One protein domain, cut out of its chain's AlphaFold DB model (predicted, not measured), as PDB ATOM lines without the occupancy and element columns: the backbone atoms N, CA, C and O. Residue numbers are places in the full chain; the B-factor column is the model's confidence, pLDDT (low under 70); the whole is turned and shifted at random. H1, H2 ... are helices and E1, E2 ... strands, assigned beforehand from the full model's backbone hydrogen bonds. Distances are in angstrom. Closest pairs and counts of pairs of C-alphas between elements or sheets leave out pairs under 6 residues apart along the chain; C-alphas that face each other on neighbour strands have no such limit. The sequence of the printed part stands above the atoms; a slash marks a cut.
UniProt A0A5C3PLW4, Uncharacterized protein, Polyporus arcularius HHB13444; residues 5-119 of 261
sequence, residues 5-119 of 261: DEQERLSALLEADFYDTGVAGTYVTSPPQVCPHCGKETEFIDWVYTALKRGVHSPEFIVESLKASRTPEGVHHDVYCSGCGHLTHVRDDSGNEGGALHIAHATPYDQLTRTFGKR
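This is residues 5 to 119 of the 261 residues of an uncharacterized protein of Polyporus arcularius HHB13444 (UniProt A0A5C3PLW4). There is little regular structure here: H1, H2 and H4 gather at one end, H3 packs on H1 near the middle, and loops, among them residues 90 to 119, make the other end. The printed part has 115 residues, with only 40 in four named helices and two named strands, H1 H2 E1 H3 H4 E2, mostly helix. It is compact, radius of gyration of the C-alphas 14.0 A, spanning 38 by 36 by 25 A.

Find C-alpha 5 at (10.878, -44.554, 22.577); from there H1, residues 5 to 14, runs 14.3 A. Next come H2, residues 18 to 21, E1, residues 25 to 28, H3, residues 44 to 53, and H4, residues 59 to 67. E2, residues 87 to 89, ends at (6.739, -31.764, 40.317).

H1 touches H3, closest C-alphas Leu 10 and Ile 45 at 6.1 A. H2 touches H4, closest C-alphas Thr 21 and Lys 67 at 4.7 A. E1 and E2 are apart. In H1, H3 and H4 every O i to N i+4 pair is within hydrogen-bond range; H2 is too short for one.

The printed part has no cut. The links E1 to H3 and H4 to E2 are long. Look for pLDDT under 70 at residues 90 to 99, for instance.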
ATOM      1  N   ASP A   5      12.306 -44.878  22.444       91.62
ATOM      2  CA  ASP A   5      10.878 -44.554  22.577       91.62
ATOM      3  C   ASP A   5      10.645 -43.093  23.011       91.62
ATOM      4  O   ASP A   5       9.777 -42.401  22.478       91.62
ATOM      5  N   GLU A   6      11.446 -42.587  23.953       87.12
ATOM      6  CA  GLU A   6      11.350 -41.196  24.394       87.12
ATOM      7  C   GLU A   6      11.797 -40.225  23.289       87.12
ATOM      8  O   GLU A   6      11.159 -39.191  23.098       87.12
ATOM      9  N   GLN A   7      12.835 -40.572  22.520       87.75
ATOM     10  CA  GLN A   7      13.293 -39.789  21.365       87.75
ATOM     11  C   GLN A   7      12.212 -39.685  20.284       87.75
ATOM     12  O   GLN A   7      11.937 -38.587  19.812       87.75
ATOM     13  N   GLU A   8      11.553 -40.790  19.930       93.12
ATOM     14  CA  GLU A   8      10.473 -40.795  18.936       93.12
ATOM     15  C   GLU A   8       9.298 -39.915  19.382       93.12
ATOM     16  O   GLU A   8       8.778 -39.105  18.606       93.12
ATOM     17  N   ARG A   9       8.919 -40.000  20.665       95.12
ATOM     18  CA  ARG A   9       7.885 -39.132  21.241       95.12
ATOM     19  C   ARG A   9       8.311 -37.663  21.287       95.12
ATOM     20  O   ARG A   9       7.470 -36.795  21.068       95.12
ATOM     21  N   LEU A  10       9.586 -37.371  21.552       90.50
ATOM     22  CA  LEU A  10      10.138 -36.012  21.515       90.50
ATOM     23  C   LEU A  10      10.108 -35.437  20.099       90.50
ATOM     24  O   LEU A  10       9.676 -34.298  19.933       90.50
ATOM     25  N   SER A  11      10.494 -36.221  19.092       93.81
ATOM     26  CA  SER A  11      10.449 -35.795  17.693       93.81
ATOM     27  C   SER A  11       9.022 -35.484  17.243       93.81
ATOM     28  O   SER A  11       8.766 -34.450  16.629       93.81
ATOM     29  N   ALA A  12       8.062 -36.339  17.615       95.62
ATOM     30  CA  ALA A  12       6.649 -36.104  17.337       95.62
ATOM     31  C   ALA A  12       6.112 -34.850  18.047       95.62
ATOM     32  O   ALA A  12       5.328 -34.102  17.471       95.62
ATOM     33  N   LEU A  13       6.534 -34.612  19.292       94.19
ATOM     34  CA  LEU A  13       6.086 -33.476  20.098       94.19
ATOM     35  C   LEU A  13       6.671 -32.135  19.628       94.19
ATOM     36  O   LEU A  13       6.013 -31.106  19.763       94.19
ATOM     37  N   LEU A  14       7.904 -32.145  19.121       91.75
ATOM     38  CA  LEU A  14       8.606 -30.961  18.621       91.75
ATOM     39  C   LEU A  14       8.395 -30.726  17.120       91.75
ATOM     40  O   LEU A  14       8.869 -29.714  16.612       91.75
ATOM     41  N   GLU A  15       7.725 -31.653  16.427       94.19
ATOM     42  CA  GLU A  15       7.559 -31.651  14.966       94.19
ATOM     43  C   GLU A  15       8.902 -31.499  14.222       94.19
ATOM     44  O   GLU A  15       8.997 -30.899  13.152       94.19
ATOM     45  N   ALA A  16       9.966 -32.052  14.809       91.38
ATOM     46  CA  ALA A  16      11.343 -31.943  14.347       91.38
ATOM     47  C   ALA A  16      12.113 -33.215  14.700       91.38
ATOM     48  O   ALA A  16      11.743 -33.926  15.630       91.38
ATOM     49  N   ASP A  17      13.208 -33.497  13.996       89.19
ATOM     50  CA  ASP A  17      14.053 -34.630  14.357       89.19
ATOM     51  C   ASP A  17      14.853 -34.326  15.638       89.19
ATOM     52  O   ASP A  17      15.735 -33.462  15.657       89.19
ATOM     53  N   PHE A  18      14.544 -35.027  16.731       84.06
ATOM     54  CA  PHE A  18      15.268 -34.882  17.989       84.06
ATOM     55  C   PHE A  18      16.727 -35.352  17.885       84.06
ATOM     56  O   PHE A  18      17.571 -34.833  18.623       84.06
ATOM     57  N   TYR A  19      17.064 -36.265  16.963       84.81
ATOM     58  CA  TYR A  19      18.446 -36.716  16.752       84.81
ATOM     59  C   TYR A  19      19.373 -35.555  16.373       84.81
ATOM     60  O   TYR A  19      20.504 -35.484  16.859       84.81
ATOM     61  N   ASP A  20      18.861 -34.568  15.632       82.75
ATOM     62  CA  ASP A  20      19.611 -33.372  15.235       82.75
ATOM     63  C   ASP A  20      20.058 -32.506  16.423       82.75
ATOM     64  O   ASP A  20      20.900 -31.618  16.271       82.75
ATOM     65  N   THR A  21      19.484 -32.704  17.614       79.12
ATOM     66  CA  THR A  21      19.874 -31.953  18.818       79.12
ATOM     67  C   THR A  21      21.207 -32.423  19.407       79.12
ATOM     68  O   THR A  21      21.830 -31.688  20.181       79.12
ATOM     69  N   GLY A  22      21.649 -33.643  19.073       79.12
ATOM     70  CA  GLY A  22      22.840 -34.266  19.655       79.12
ATOM     71  C   GLY A  22      22.727 -34.529  21.163       79.12
ATOM     72  O   GLY A  22      23.744 -34.629  21.854       79.12
ATOM     73  N   VAL A  23      21.510 -34.578  21.717       77.50
ATOM     74  CA  VAL A  23      21.274 -34.841  23.143       77.50
ATOM     75  C   VAL A  23      21.168 -36.350  23.382       77.50
ATOM     76  O   VAL A  23      20.143 -36.967  23.112       77.50
ATOM     77  N   ALA A  24      22.220 -36.943  23.949       69.75
ATOM     78  CA  ALA A  24      22.251 -38.373  24.289       69.75
ATOM     79  C   ALA A  24      21.616 -38.678  25.660       69.75
ATOM     80  O   ALA A  24      21.162 -39.791  25.958       69.75
ATOM     81  N   GLY A  25      21.594 -37.690  26.554       70.19
ATOM     82  CA  GLY A  25      21.062 -37.899  27.883       70.19
ATOM     83  C   GLY A  25      20.954 -36.643  28.720       70.19
ATOM     84  O   GLY A  25      21.652 -35.647  28.535       70.19
ATOM     85  N   THR A  26      20.093 -36.763  29.713       68.56
ATOM     86  CA  THR A  26      19.856 -35.772  30.745       68.56
ATOM     87  C   THR A  26      20.327 -36.345  32.086       68.56
ATOM     88  O   THR A  26      20.191 -37.540  32.364       68.56
ATOM     89  N   TYR A  27      20.969 -35.514  32.904       65.44
ATOM     90  CA  TYR A  27      21.435 -35.860  34.245       65.44
ATOM     91  C   TYR A  27      20.441 -35.362  35.291       65.44
ATOM     92  O   TYR A  27      20.393 -34.162  35.521       65.44
ATOM     93  N   VAL A  28      19.665 -36.244  35.922       64.38
ATOM     94  CA  VAL A  28      18.777 -35.867  37.036       64.38
ATOM     95  C   VAL A  28      19.572 -35.913  38.332       64.38
ATOM     96  O   VAL A  28      20.264 -36.897  38.589       64.38
ATOM     97  N   THR A  29      19.379 -34.954  39.233       62.16
ATOM     98  CA  THR A  29      19.879 -35.091  40.615       62.16
ATOM     99  C   THR A  29      18.976 -35.941  41.521       62.16
ATOM    100  O   THR A  29      19.228 -36.036  42.721       62.16
ATOM    101  N   SER A  30      17.909 -36.552  41.001       64.81
ATOM    102  CA  SER A  30      16.934 -37.345  41.769       64.81
ATOM    103  C   SER A  30      16.428 -38.542  40.955       64.81
ATOM    104  O   SER A  30      16.347 -38.438  39.736       64.81
ATOM    105  N   PRO A  31      16.071 -39.678  41.583       71.56
ATOM    106  CA  PRO A  31      15.465 -40.794  40.861       71.56
ATOM    107  C   PRO A  31      14.182 -40.369  40.123       71.56
ATOM    108  O   PRO A  31      13.444 -39.533  40.665       71.56
ATOM    109  N   PRO A  32      13.879 -40.961  38.950       79.38
ATOM    110  CA  PRO A  32      12.586 -40.789  38.291       79.38
ATOM    111  C   PRO A  32      11.437 -41.046  39.270       79.38
ATOM    112  O   PRO A  32      11.496 -41.976  40.077       79.38
ATOM    113  N   GLN A  33      10.418 -40.189  39.247       82.19
ATOM    114  CA  GLN A  33       9.224 -40.357  40.072       82.19
ATOM    115  C   GLN A  33       8.132 -41.029  39.247       82.19
ATOM    116  O   GLN A  33       8.061 -40.850  38.038       82.19
ATOM    117  N   VAL A  34       7.266 -41.805  39.886       89.25
ATOM    118  CA  VAL A  34       6.122 -42.407  39.196       89.25
ATOM    119  C   VAL A  34       4.957 -41.429  39.247       89.25
ATOM    120  O   VAL A  34       4.580 -40.958  40.321       89.25
ATOM    121  N   CYS A  35       4.359 -41.137  38.096       90.44
ATOM    122  CA  CYS A  35       3.145 -40.342  38.016       90.44
ATOM    123  C   CYS A  35       2.021 -41.044  38.799       90.44
ATOM    124  O   CYS A  35       1.648 -42.167  38.442       90.44
ATOM    125  N   PRO A  36       1.415 -40.394  39.809       88.50
ATOM    126  CA  PRO A  36       0.413 -41.033  40.663       88.50
ATOM    127  C   PRO A  36      -0.902 -41.333  39.929       88.50
ATOM    128  O   PRO A  36      -1.718 -42.098  40.433       88.50
ATOM    129  N   HIS A  37      -1.117 -40.734  38.755       92.25
ATOM    130  CA  HIS A  37      -2.354 -40.878  37.993       92.25
ATOM    131  C   HIS A  37      -2.286 -41.980  36.925       92.25
ATOM    132  O   HIS A  37      -3.218 -42.767  36.799       92.25
ATOM    133  N   CYS A  38      -1.195 -42.057  36.154       94.88
ATOM    134  CA  CYS A  38      -1.074 -43.012  35.040       94.88
ATOM    135  C   CYS A  38       0.047 -44.047  35.203       94.88
ATOM    136  O   CYS A  38       0.183 -44.921  34.354       94.88
ATOM    137  N   GLY A  39       0.864 -43.958  36.257       92.19
ATOM    138  CA  GLY A  39       1.956 -44.903  36.511       92.19
ATOM    139  C   GLY A  39       3.198 -44.725  35.629       92.19
ATOM    140  O   GLY A  39       4.161 -45.464  35.798       92.19
ATOM    141  N   LYS A  40       3.205 -43.751  34.712       92.69
ATOM    142  CA  LYS A  40       4.372 -43.401  33.893       92.69
ATOM    143  C   LYS A  40       5.502 -42.836  34.767       92.69
ATOM    144  O   LYS A  40       5.231 -41.974  35.602       92.69
ATOM    145  N   GLU A  41       6.744 -43.272  34.567       90.12
ATOM    146  CA  GLU A  41       7.917 -42.647  35.197       90.12
ATOM    147  C   GLU A  41       8.199 -41.254  34.606       90.12
ATOM    148  O   GLU A  41       7.888 -40.983  33.444       90.12
ATOM    149  N   THR A  42       8.772 -40.362  35.418       85.62
ATOM    150  CA  THR A  42       9.171 -39.024  34.984       85.62
ATOM    151  C   THR A  42      10.338 -39.111  34.002       85.62
ATOM    152  O   THR A  42      11.377 -39.702  34.301       85.62
ATOM    153  N   GLU A  43      10.191 -38.445  32.864       88.50
ATOM    154  CA  GLU A  43      11.106 -38.467  31.720       88.50
ATOM    155  C   GLU A  43      11.352 -37.048  31.199       88.50
ATOM    156  O   GLU A  43      10.512 -36.172  31.397       88.50
ATOM    157  N   PHE A  44      12.454 -36.801  30.484       87.75
ATOM    158  CA  PHE A  44      12.793 -35.467  29.968       87.75
ATOM    159  C   PHE A  44      11.671 -34.852  29.112       87.75
ATOM    160  O   PHE A  44      11.399 -33.650  29.206       87.75
ATOM    161  N   ILE A  45      10.951 -35.677  28.354       91.50
ATOM    162  CA  ILE A  45       9.772 -35.251  27.592       91.50
ATOM    163  C   ILE A  45       8.686 -34.557  28.435       91.50
ATOM    164  O   ILE A  45       7.953 -33.736  27.892       91.50
ATOM    165  N   ASP A  46       8.580 -34.812  29.744       90.94
ATOM    166  CA  ASP A  46       7.598 -34.149  30.619       90.94
ATOM    167  C   ASP A  46       7.858 -32.639  30.742       90.94
ATOM    168  O   ASP A  46       6.925 -31.829  30.769       90.94
ATOM    169  N   TRP A  47       9.129 -32.233  30.726       87.50
ATOM    170  CA  TRP A  47       9.528 -30.824  30.730       87.50
ATOM    171  C   TRP A  47       9.226 -30.155  29.394       87.50
ATOM    172  O   TRP A  47       8.638 -29.074  29.370       87.50
ATOM    173  N   VAL A  48       9.582 -30.815  28.287       89.94
ATOM    174  CA  VAL A  48       9.305 -30.320  26.929       89.94
ATOM    175  C   VAL A  48       7.798 -30.170  26.725       89.94
ATOM    176  O   VAL A  48       7.324 -29.108  26.326       89.94
ATOM    177  N   TYR A  49       7.033 -31.197  27.093       93.88
ATOM    178  CA  TYR A  49       5.575 -31.185  27.063       93.88
ATOM    179  C   TYR A  49       5.003 -30.014  27.856       93.88
ATOM    180  O   TYR A  49       4.166 -29.271  27.343       93.88
ATOM    181  N   THR A  50       5.480 -29.815  29.084       89.75
ATOM    182  CA  THR A  50       5.008 -28.729  29.941       89.75
ATOM    183  C   THR A  50       5.309 -27.359  29.340       89.75
ATOM    184  O   THR A  50       4.416 -26.514  29.277       89.75
ATOM    185  N   ALA A  51       6.539 -27.138  28.867       87.88
ATOM    186  CA  ALA A  51       6.956 -25.867  28.283       87.88
ATOM    187  C   ALA A  51       6.109 -25.494  27.057       87.88
ATOM    188  O   ALA A  51       5.658 -24.350  26.949       87.88
ATOM    189  N   LEU A  52       5.836 -26.470  26.187       89.94
ATOM    190  CA  LEU A  52       5.006 -26.285  24.998       89.94
ATOM    191  C   LEU A  52       3.545 -26.027  25.364       89.94
ATOM    192  O   LEU A  52       2.947 -25.050  24.918       89.94
ATOM    193  N   LYS A  53       2.954 -26.873  26.213       91.06
ATOM    194  CA  LYS A  53       1.534 -26.764  26.578       91.06
ATOM    195  C   LYS A  53       1.213 -25.508  27.377       91.06
ATOM    196  O   LYS A  53       0.108 -24.991  27.251       91.06
ATOM    197  N   ARG A  54       2.165 -25.002  28.162       85.25
ATOM    198  CA  ARG A  54       2.020 -23.727  28.875       85.25
ATOM    199  C   ARG A  54       2.393 -22.509  28.024       85.25
ATOM    200  O   ARG A  54       2.231 -21.393  28.507       85.25
ATOM    201  N   GLY A  55       2.883 -22.695  26.796       85.62
ATOM    202  CA  GLY A  55       3.283 -21.601  25.904       85.62
ATOM    203  C   GLY A  55       4.533 -20.840  26.361       85.62
ATOM    204  O   GLY A  55       4.740 -19.695  25.959       85.62
ATOM    205  N   VAL A  56       5.358 -21.457  27.214       84.38
ATOM    206  CA  VAL A  56       6.603 -20.862  27.732       84.38
ATOM    207  C   VAL A  56       7.652 -20.780  26.623       84.38
ATOM    208  O   VAL A  56       8.373 -19.789  26.509       84.38
ATOM    209  N   HIS A  57       7.718 -21.816  25.786       84.75
ATOM    210  CA  HIS A  57       8.649 -21.925  24.668       84.75
ATOM    211  C   HIS A  57       7.930 -22.442  23.422       84.75
ATOM    212  O   HIS A  57       6.970 -23.204  23.536       84.75
ATOM    213  N   SER A  58       8.408 -22.046  22.240       86.94
ATOM    214  CA  SER A  58       8.007 -22.669  20.976       86.94
ATOM    215  C   SER A  58       8.841 -23.933  20.705       86.94
ATOM    216  O   SER A  58       9.938 -24.059  21.265       86.94
ATOM    217  N   PRO A  59       8.369 -24.865  19.854       88.81
ATOM    218  CA  PRO A  59       9.148 -26.041  19.460       88.81
ATOM    219  C   PRO A  59      10.527 -25.684  18.894       88.81
ATOM    220  O   PRO A  59      11.535 -26.261  19.302       88.81
ATOM    221  N   GLU A  60      10.589 -24.667  18.032       88.44
ATOM    222  CA  GLU A  60      11.822 -24.214  17.384       88.44
ATOM    223  C   GLU A  60      12.825 -23.707  18.421       88.44
ATOM    224  O   GLU A  60      13.991 -24.100  18.407       88.44
ATOM    225  N   PHE A  61      12.356 -22.903  19.382       86.50
ATOM    226  CA  PHE A  61      13.200 -22.396  20.460       86.50
ATOM    227  C   PHE A  61      13.800 -23.527  21.301       86.50
ATOM    228  O   PHE A  61      14.967 -23.451  21.696       86.50
ATOM    229  N   ILE A  62      13.020 -24.575  21.589       85.56
ATOM    230  CA  ILE A  62      13.500 -25.734  22.352       85.56
ATOM    231  C   ILE A  62      14.589 -26.461  21.559       85.56
ATOM    232  O   ILE A  62      15.673 -26.683  22.094       85.56
ATOM    233  N   VAL A  63      14.344 -26.774  20.284       85.25
ATOM    234  CA  VAL A  63      15.322 -27.456  19.419       85.25
ATOM    235  C   VAL A  63      16.620 -26.653  19.307       85.25
ATOM    236  O   VAL A  63      17.704 -27.204  19.507       85.25
ATOM    237  N   GLU A  64      16.537 -25.346  19.045       83.56
ATOM    238  CA  GLU A  64      17.711 -24.471  18.959       83.56
ATOM    239  C   GLU A  64      18.471 -24.385  20.286       83.56
ATOM    240  O   GLU A  64      19.702 -24.429  20.304       83.56
ATOM    241  N   SER A  65      17.754 -24.307  21.409       83.06
ATOM    242  CA  SER A  65      18.365 -24.256  22.741       83.06
ATOM    243  C   SER A  65      19.107 -25.547  23.084       83.06
ATOM    244  O   SER A  65      20.203 -25.487  23.648       83.06
ATOM    245  N   LEU A  66      18.552 -26.701  22.697       81.69
ATOM    246  CA  LEU A  66      19.187 -28.007  22.874       81.69
ATOM    247  C   LEU A  66      20.431 -28.159  21.989       81.69
ATOM    248  O   LEU A  66      21.479 -28.580  22.482       81.69
ATOM    249  N   LYS A  67      20.361 -27.728  20.721       81.69
ATOM    250  CA  LYS A  67      21.524 -27.684  19.813       81.69
ATOM    251  C   LYS A  67      22.641 -26.802  20.378       81.69
ATOM    252  O   LYS A  67      23.805 -27.206  20.407       81.69
ATOM    253  N   ALA A  68      22.276 -25.626  20.893       75.75
ATOM    254  CA  ALA A  68      23.195 -24.642  21.460       75.75
ATOM    255  C   ALA A  68      23.713 -24.984  22.871       75.75
ATOM    256  O   ALA A  68      24.463 -24.191  23.439       75.75
ATOM    257  N   SER A  69      23.322 -26.125  23.452       70.50
ATOM    258  CA  SER A  69      23.701 -26.533  24.814       70.50
ATOM    259  C   SER A  69      23.380 -25.484  25.885       70.50
ATOM    260  O   SER A  69      24.114 -25.341  26.866       70.50
ATOM    261  N   ARG A  70      22.294 -24.720  25.716       64.62
ATOM    262  CA  ARG A  70      21.892 -23.721  26.711       64.62
ATOM    263  C   ARG A  70      21.282 -24.430  27.914       64.62
ATOM    264  O   ARG A  70      20.221 -25.037  27.811       64.62
ATOM    265  N   THR A  71      21.938 -24.333  29.064       59.00
ATOM    266  CA  THR A  71      21.352 -24.745  30.342       59.00
ATOM    267  C   THR A  71      20.554 -23.582  30.927       59.00
ATOM    268  O   THR A  71      21.146 -22.523  31.154       59.00
ATOM    269  N   PRO A  72      19.243 -23.736  31.179       55.47
ATOM    270  CA  PRO A  72      18.472 -22.696  31.844       55.47
ATOM    271  C   PRO A  72      19.004 -22.467  33.267       55.47
ATOM    272  O   PRO A  72      19.264 -23.413  34.012       55.47
ATOM    273  N   GLU A  73      19.185 -21.203  33.645       53.91
ATOM    274  CA  GLU A  73      19.687 -20.826  34.968       53.91
ATOM    275  C   GLU A  73      18.564 -20.854  36.007       53.91
ATOM    276  O   GLU A  73      17.700 -19.987  36.007       53.91
ATOM    277  N   GLY A  74      18.601 -21.818  36.934       52.84
ATOM    278  CA  GLY A  74      17.999 -21.680  38.269       52.84
ATOM    279  C   GLY A  74      16.482 -21.474  38.343       52.84
ATOM    280  O   GLY A  74      15.970 -21.070  39.387       52.84
ATOM    281  N   VAL A  75      15.748 -21.749  37.270       54.19
ATOM    282  CA  VAL A  75      14.297 -21.604  37.248       54.19
ATOM    283  C   VAL A  75      13.693 -22.957  37.633       54.19
ATOM    284  O   VAL A  75      13.712 -23.912  36.860       54.19
ATOM    285  N   HIS A  76      13.214 -23.083  38.875       62.22
ATOM    286  CA  HIS A  76      12.339 -24.200  39.248       62.22
ATOM    287  C   HIS A  76      11.115 -24.180  38.307       62.22
ATOM    288  O   HIS A  76      10.779 -23.126  37.807       62.22
ATOM    289  N   HIS A  77      10.425 -25.272  38.008       70.75
ATOM    290  CA  HIS A  77       9.206 -25.203  37.187       70.75
ATOM    291  C   HIS A  77       8.221 -26.263  37.651       70.75
ATOM    292  O   HIS A  77       8.644 -27.338  38.081       70.75
ATOM    293  N   ASP A  78       6.925 -25.976  37.529       81.50
ATOM    294  CA  ASP A  78       5.935 -27.048  37.527       81.50
ATOM    295  C   ASP A  78       6.231 -27.986  36.355       81.50
ATOM    296  O   ASP A  78       6.525 -27.527  35.248       81.50
ATOM    297  N   VAL A  79       6.135 -29.289  36.597       85.38
ATOM    298  CA  VAL A  79       6.299 -30.319  35.567       85.38
ATOM    299  C   VAL A  79       5.060 -31.191  35.564       85.38
ATOM    300  O   VAL A  79       4.667 -31.734  36.597       85.38
ATOM    301  N   TYR A  80       4.452 -31.328  34.393       90.75
ATOM    302  CA  TYR A  80       3.279 -32.153  34.166       90.75
ATOM    303  C   TYR A  80       3.656 -33.389  33.352       90.75
ATOM    304  O   TYR A  80       4.430 -33.318  32.399       90.75
ATOM    305  N   CYS A  81       3.055 -34.520  33.706       93.19
ATOM    306  CA  CYS A  81       3.221 -35.782  33.001       93.19
ATOM    307  C   CYS A  81       2.712 -35.671  31.557       93.19
ATOM    308  O   CYS A  81       1.536 -35.403  31.331       93.19
ATOM    309  N   SER A  82       3.559 -35.971  30.579       95.00
ATOM    310  CA  SER A  82       3.213 -35.971  29.156       95.00
ATOM    311  C   SER A  82       2.176 -37.032  28.784       95.00
ATOM    312  O   SER A  82       1.458 -36.869  27.801       95.00
ATOM    313  N   GLY A  83       2.050 -38.096  29.585       94.44
ATOM    314  CA  GLY A  83       1.082 -39.169  29.351       94.44
ATOM    315  C   GLY A  83      -0.350 -38.829  29.769       94.44
ATOM    316  O   GLY A  83      -1.295 -39.328  29.167       94.44
ATOM    317  N   CYS A  84      -0.539 -37.999  30.801       94.44
ATOM    318  CA  CYS A  84      -1.880 -37.733  31.343       94.44
ATOM    319  C   CYS A  84      -2.116 -36.307  31.843       94.44
ATOM    320  O   CYS A  84      -3.147 -36.061  32.449       94.44
ATOM    321  N   GLY A  85      -1.164 -35.394  31.666       93.19
ATOM    322  CA  GLY A  85      -1.279 -33.994  32.059       93.19
ATOM    323  C   GLY A  85      -1.270 -33.730  33.564       93.19
ATOM    324  O   GLY A  85      -1.496 -32.589  33.947       93.19
ATOM    325  N   HIS A  86      -1.040 -34.729  34.423       92.00
ATOM    326  CA  HIS A  86      -1.036 -34.563  35.882       92.00
ATOM    327  C   HIS A  86       0.253 -33.905  36.387       92.00
ATOM    328  O   HIS A  86       1.335 -34.252  35.917       92.00
ATOM    329  N   LEU A  87       0.147 -33.006  37.367       88.25
ATOM    330  CA  LEU A  87       1.293 -32.344  37.999       88.25
ATOM    331  C   LEU A  87       2.150 -33.360  38.779       88.25
ATOM    332  O   LEU A  87       1.663 -34.005  39.706       88.25
ATOM    333  N   THR A  88       3.419 -33.530  38.402       84.88
ATOM    334  CA  THR A  88       4.353 -34.486  39.031       84.88
ATOM    335  C   THR A  88       5.441 -33.810  39.858       84.88
ATOM    336  O   THR A  88       5.923 -34.405  40.823       84.88
ATOM    337  N   HIS A  89       5.803 -32.568  39.532       76.19
ATOM    338  CA  HIS A  89       6.739 -31.764  40.317       76.19
ATOM    339  C   HIS A  89       6.203 -30.346  40.499       76.19
ATOM    340  O   HIS A  89       5.751 -29.738  39.533       76.19
ATOM    341  N   VAL A  90       6.272 -29.842  41.734       67.31
ATOM    342  CA  VAL A  90       5.817 -28.500  42.131       67.31
ATOM    343  C   VAL A  90       7.015 -27.647  42.532       67.31
ATOM    344  O   VAL A  90       7.997 -28.161  43.074       67.31
ATOM    345  N   ARG A  91       6.922 -26.350  42.232       62.53
ATOM    346  CA  ARG A  91       8.016 -25.380  42.281       62.53
ATOM    347  C   ARG A  91       8.419 -24.892  43.683       62.53
ATOM    348  O   ARG A  91       9.604 -24.644  43.885       62.53
ATOM    349  N   ASP A  92       7.490 -24.748  44.629       51.53
ATOM    350  CA  ASP A  92       7.786 -24.273  45.989       51.53
ATOM    351  C   ASP A  92       6.659 -24.552  47.011       51.53
ATOM    352  O   ASP A  92       5.551 -24.956  46.658       51.53
ATOM    353  N   ASP A  93       6.949 -24.298  48.292       46.62
ATOM    354  CA  ASP A  93       6.003 -24.398  49.416       46.62
ATOM    355  C   ASP A  93       4.947 -23.269  49.415       46.62
ATOM    356  O   ASP A  93       4.008 -23.295  50.211       46.62
ATOM    357  N   SER A  94       5.111 -22.252  48.555       52.19
ATOM    358  CA  SER A  94       4.234 -21.078  48.478       52.19
ATOM    359  C   SER A  94       3.052 -21.281  47.525       52.19
ATOM    360  O   SER A  94       2.071 -20.541  47.600       52.19
ATOM    361  N   GLY A  95       3.127 -22.287  46.643       48.53
ATOM    362  CA  GLY A  95       2.075 -22.644  45.691       48.53
ATOM    363  C   GLY A  95       1.877 -21.620  44.570       48.53
ATOM    364  O   GLY A  95       0.921 -21.723  43.798       48.53
ATOM    365  N   ASN A  96       2.761 -20.629  44.457       50.34
ATOM    366  CA  ASN A  96       2.614 -19.537  43.506       50.34
ATOM    367  C   ASN A  96       3.298 -19.849  42.171       50.34
ATOM    368  O   ASN A  96       4.247 -19.170  41.809       50.34
ATOM    369  N   GLU A  97       2.771 -20.821  41.414       51.31
ATOM    370  CA  GLU A  97       2.925 -20.884  39.943       51.31
ATOM    371  C   GLU A  97       1.768 -21.588  39.208       51.31
ATOM    372  O   GLU A  97       1.952 -22.313  38.235       51.31
ATOM    373  N   GLY A  98       0.520 -21.332  39.593       57.47
ATOM    374  CA  GLY A  98      -0.636 -21.703  38.763       57.47
ATOM    375  C   GLY A  98      -0.902 -23.210  38.604       57.47
ATOM    376  O   GLY A  98      -1.898 -23.540  37.967       57.47
ATOM    377  N   GLY A  99      -0.054 -24.099  39.151       62.94
ATOM    378  CA  GLY A  99      -0.330 -25.108  40.192       62.94
ATOM    379  C   GLY A  99      -1.592 -25.967  40.089       62.94
ATOM    380  O   GLY A  99      -2.031 -26.543  41.086       62.94
ATOM    381  N   ALA A 100      -2.232 -26.027  38.930       76.31
ATOM    382  CA  ALA A 100      -3.401 -26.853  38.751       76.31
ATOM    383  C   ALA A 100      -2.985 -28.321  38.793       76.31
ATOM    384  O   ALA A 100      -1.929 -28.702  38.305       76.31
ATOM    385  N   LEU A 101      -3.853 -29.177  39.327       85.19
ATOM    386  CA  LEU A 101      -3.580 -30.614  39.368       85.19
ATOM    387  C   LEU A 101      -3.374 -31.208  37.961       85.19
ATOM    388  O   LEU A 101      -2.742 -32.252  37.803       85.19
ATOM    389  N   HIS A 102      -3.920 -30.541  36.942       89.19
ATOM    390  CA  HIS A 102      -3.858 -30.964  35.557       89.19
ATOM    391  C   HIS A 102      -3.548 -29.786  34.631       89.19
ATOM    392  O   HIS A 102      -4.117 -28.703  34.777       89.19
ATOM    393  N   ILE A 103      -2.702 -30.023  33.628       88.75
ATOM    394  CA  ILE A 103      -2.171 -28.991  32.732       88.75
ATOM    395  C   ILE A 103      -3.249 -28.234  31.950       88.75
ATOM    396  O   ILE A 103      -3.091 -27.053  31.670       88.75
ATOM    397  N   ALA A 104      -4.380 -28.880  31.656       87.94
ATOM    398  CA  ALA A 104      -5.526 -28.238  31.000       87.94
ATOM    399  C   ALA A 104      -6.147 -27.090  31.821       87.94
ATOM    400  O   ALA A 104      -6.889 -26.279  31.278       87.94
ATOM    401  N   HIS A 105      -5.868 -27.041  33.124       86.06
ATOM    402  CA  HIS A 105      -6.326 -25.995  34.036       86.06
ATOM    403  C   HIS A 105      -5.183 -25.081  34.495       86.06
ATOM    404  O   HIS A 105      -5.420 -24.154  35.267       86.06
ATOM    405  N   ALA A 106      -3.950 -25.349  34.058       83.69
ATOM    406  CA  ALA A 106      -2.807 -24.517  34.386       83.69
ATOM    407  C   ALA A 106      -2.905 -23.197  33.617       83.69
ATOM    408  O   ALA A 106      -3.269 -23.173  32.440       83.69
ATOM    409  N   THR A 107      -2.563 -22.090  34.275       80.25
ATOM    410  CA  THR A 107      -2.565 -20.791  33.601       80.25
ATOM    411  C   THR A 107      -1.472 -20.749  32.526       80.25
ATOM    412  O   THR A 107      -0.345 -21.215  32.770       80.25
ATOM    413  N   PRO A 108      -1.786 -20.217  31.327       78.19
ATOM    414  CA  PRO A 108      -0.798 -20.047  30.275       78.19
ATOM    415  C   PRO A 108       0.250 -19.015  30.694       78.19
ATOM    416  O   PRO A 108       0.007 -18.153  31.546       78.19
ATOM    417  N   TYR A 109       1.431 -19.120  30.096       79.62
ATOM    418  CA  TYR A 109       2.496 -18.148  30.274       79.62
ATOM    419  C   TYR A 109       2.181 -16.869  29.493       79.62
ATOM    420  O   TYR A 109       2.004 -16.913  28.275       79.62
ATOM    421  N   ASP A 110       2.126 -15.730  30.182       77.19
ATOM    422  CA  ASP A 110       2.030 -14.429  29.529       77.19
ATOM    423  C   ASP A 110       3.438 -13.949  29.157       77.19
ATOM    424  O   ASP A 110       4.269 -13.635  30.014       77.19
ATOM    425  N   GLN A 111       3.709 -13.895  27.853       72.12
ATOM    426  CA  GLN A 111       5.000 -13.463  27.320       72.12
ATOM    427  C   GLN A 111       5.257 -11.960  27.511       72.12
ATOM    428  O   GLN A 111       6.419 -11.557  27.600       72.12
ATOM    429  N   LEU A 112       4.206 -11.132  27.585       76.25
ATOM    430  CA  LEU A 112       4.324  -9.679  27.749       76.25
ATOM    431  C   LEU A 112       4.768  -9.330  29.165       76.25
ATOM    432  O   LEU A 112       5.673  -8.518  29.356       76.25
ATOM    433  N   THR A 113       4.145  -9.957  30.160       76.19
ATOM    434  CA  THR A 113       4.457  -9.713  31.572       76.19
ATOM    435  C   THR A 113       5.537 -10.648  32.105       76.19
ATOM    436  O   THR A 113       6.065 -10.404  33.189       76.19
ATOM    437  N   ARG A 114       5.892 -11.697  31.350       71.75
ATOM    438  CA  ARG A 114       6.794 -12.787  31.756       71.75
ATOM    439  C   ARG A 114       6.340 -13.504  33.027       71.75
ATOM    440  O   ARG A 114       7.165 -14.008  33.788       71.75
ATOM    441  N   THR A 115       5.034 -13.555  33.259       70.00
ATOM    442  CA  THR A 115       4.438 -14.175  34.445       70.00
ATOM    443  C   THR A 115       3.364 -15.170  34.045       70.00
ATOM    444  O   THR A 115       2.732 -15.047  33.001       70.00
ATOM    445  N   PHE A 116       3.087 -16.127  34.921       71.06
ATOM    446  CA  PHE A 116       1.843 -16.879  34.839       71.06
ATOM    447  C   PHE A 116       0.695 -16.028  35.381       71.06
ATOM    448  O   PHE A 116       0.874 -15.279  36.347       71.06
ATOM    449  N   GLY A 117      -0.481 -16.124  34.757       62.44
ATOM    450  CA  GLY A 117      -1.677 -15.458  35.267       62.44
ATOM    451  C   GLY A 117      -1.951 -15.874  36.715       62.44
ATOM    452  O   GLY A 117      -1.810 -17.052  37.064       62.44
ATOM    453  N   LYS A 118      -2.341 -14.915  37.564       56.81
ATOM    454  CA  LYS A 118      -2.906 -15.235  38.879       56.81
ATOM    455  C   LYS A 118      -4.244 -15.926  38.643       56.81
ATOM    456  O   LYS A 118      -5.010 -15.483  37.791       56.81
ATOM    457  N   ARG A 119      -4.525 -17.002  39.383       49.59
ATOM    458  CA  ARG A 119      -5.882 -17.555  39.446       49.59
ATOM    459  C   ARG A 119      -6.797 -16.393  39.826       49.59
ATOM    460  O   ARG A 119      -6.554 -15.766  40.854       49.59
TER     461      ARG A 119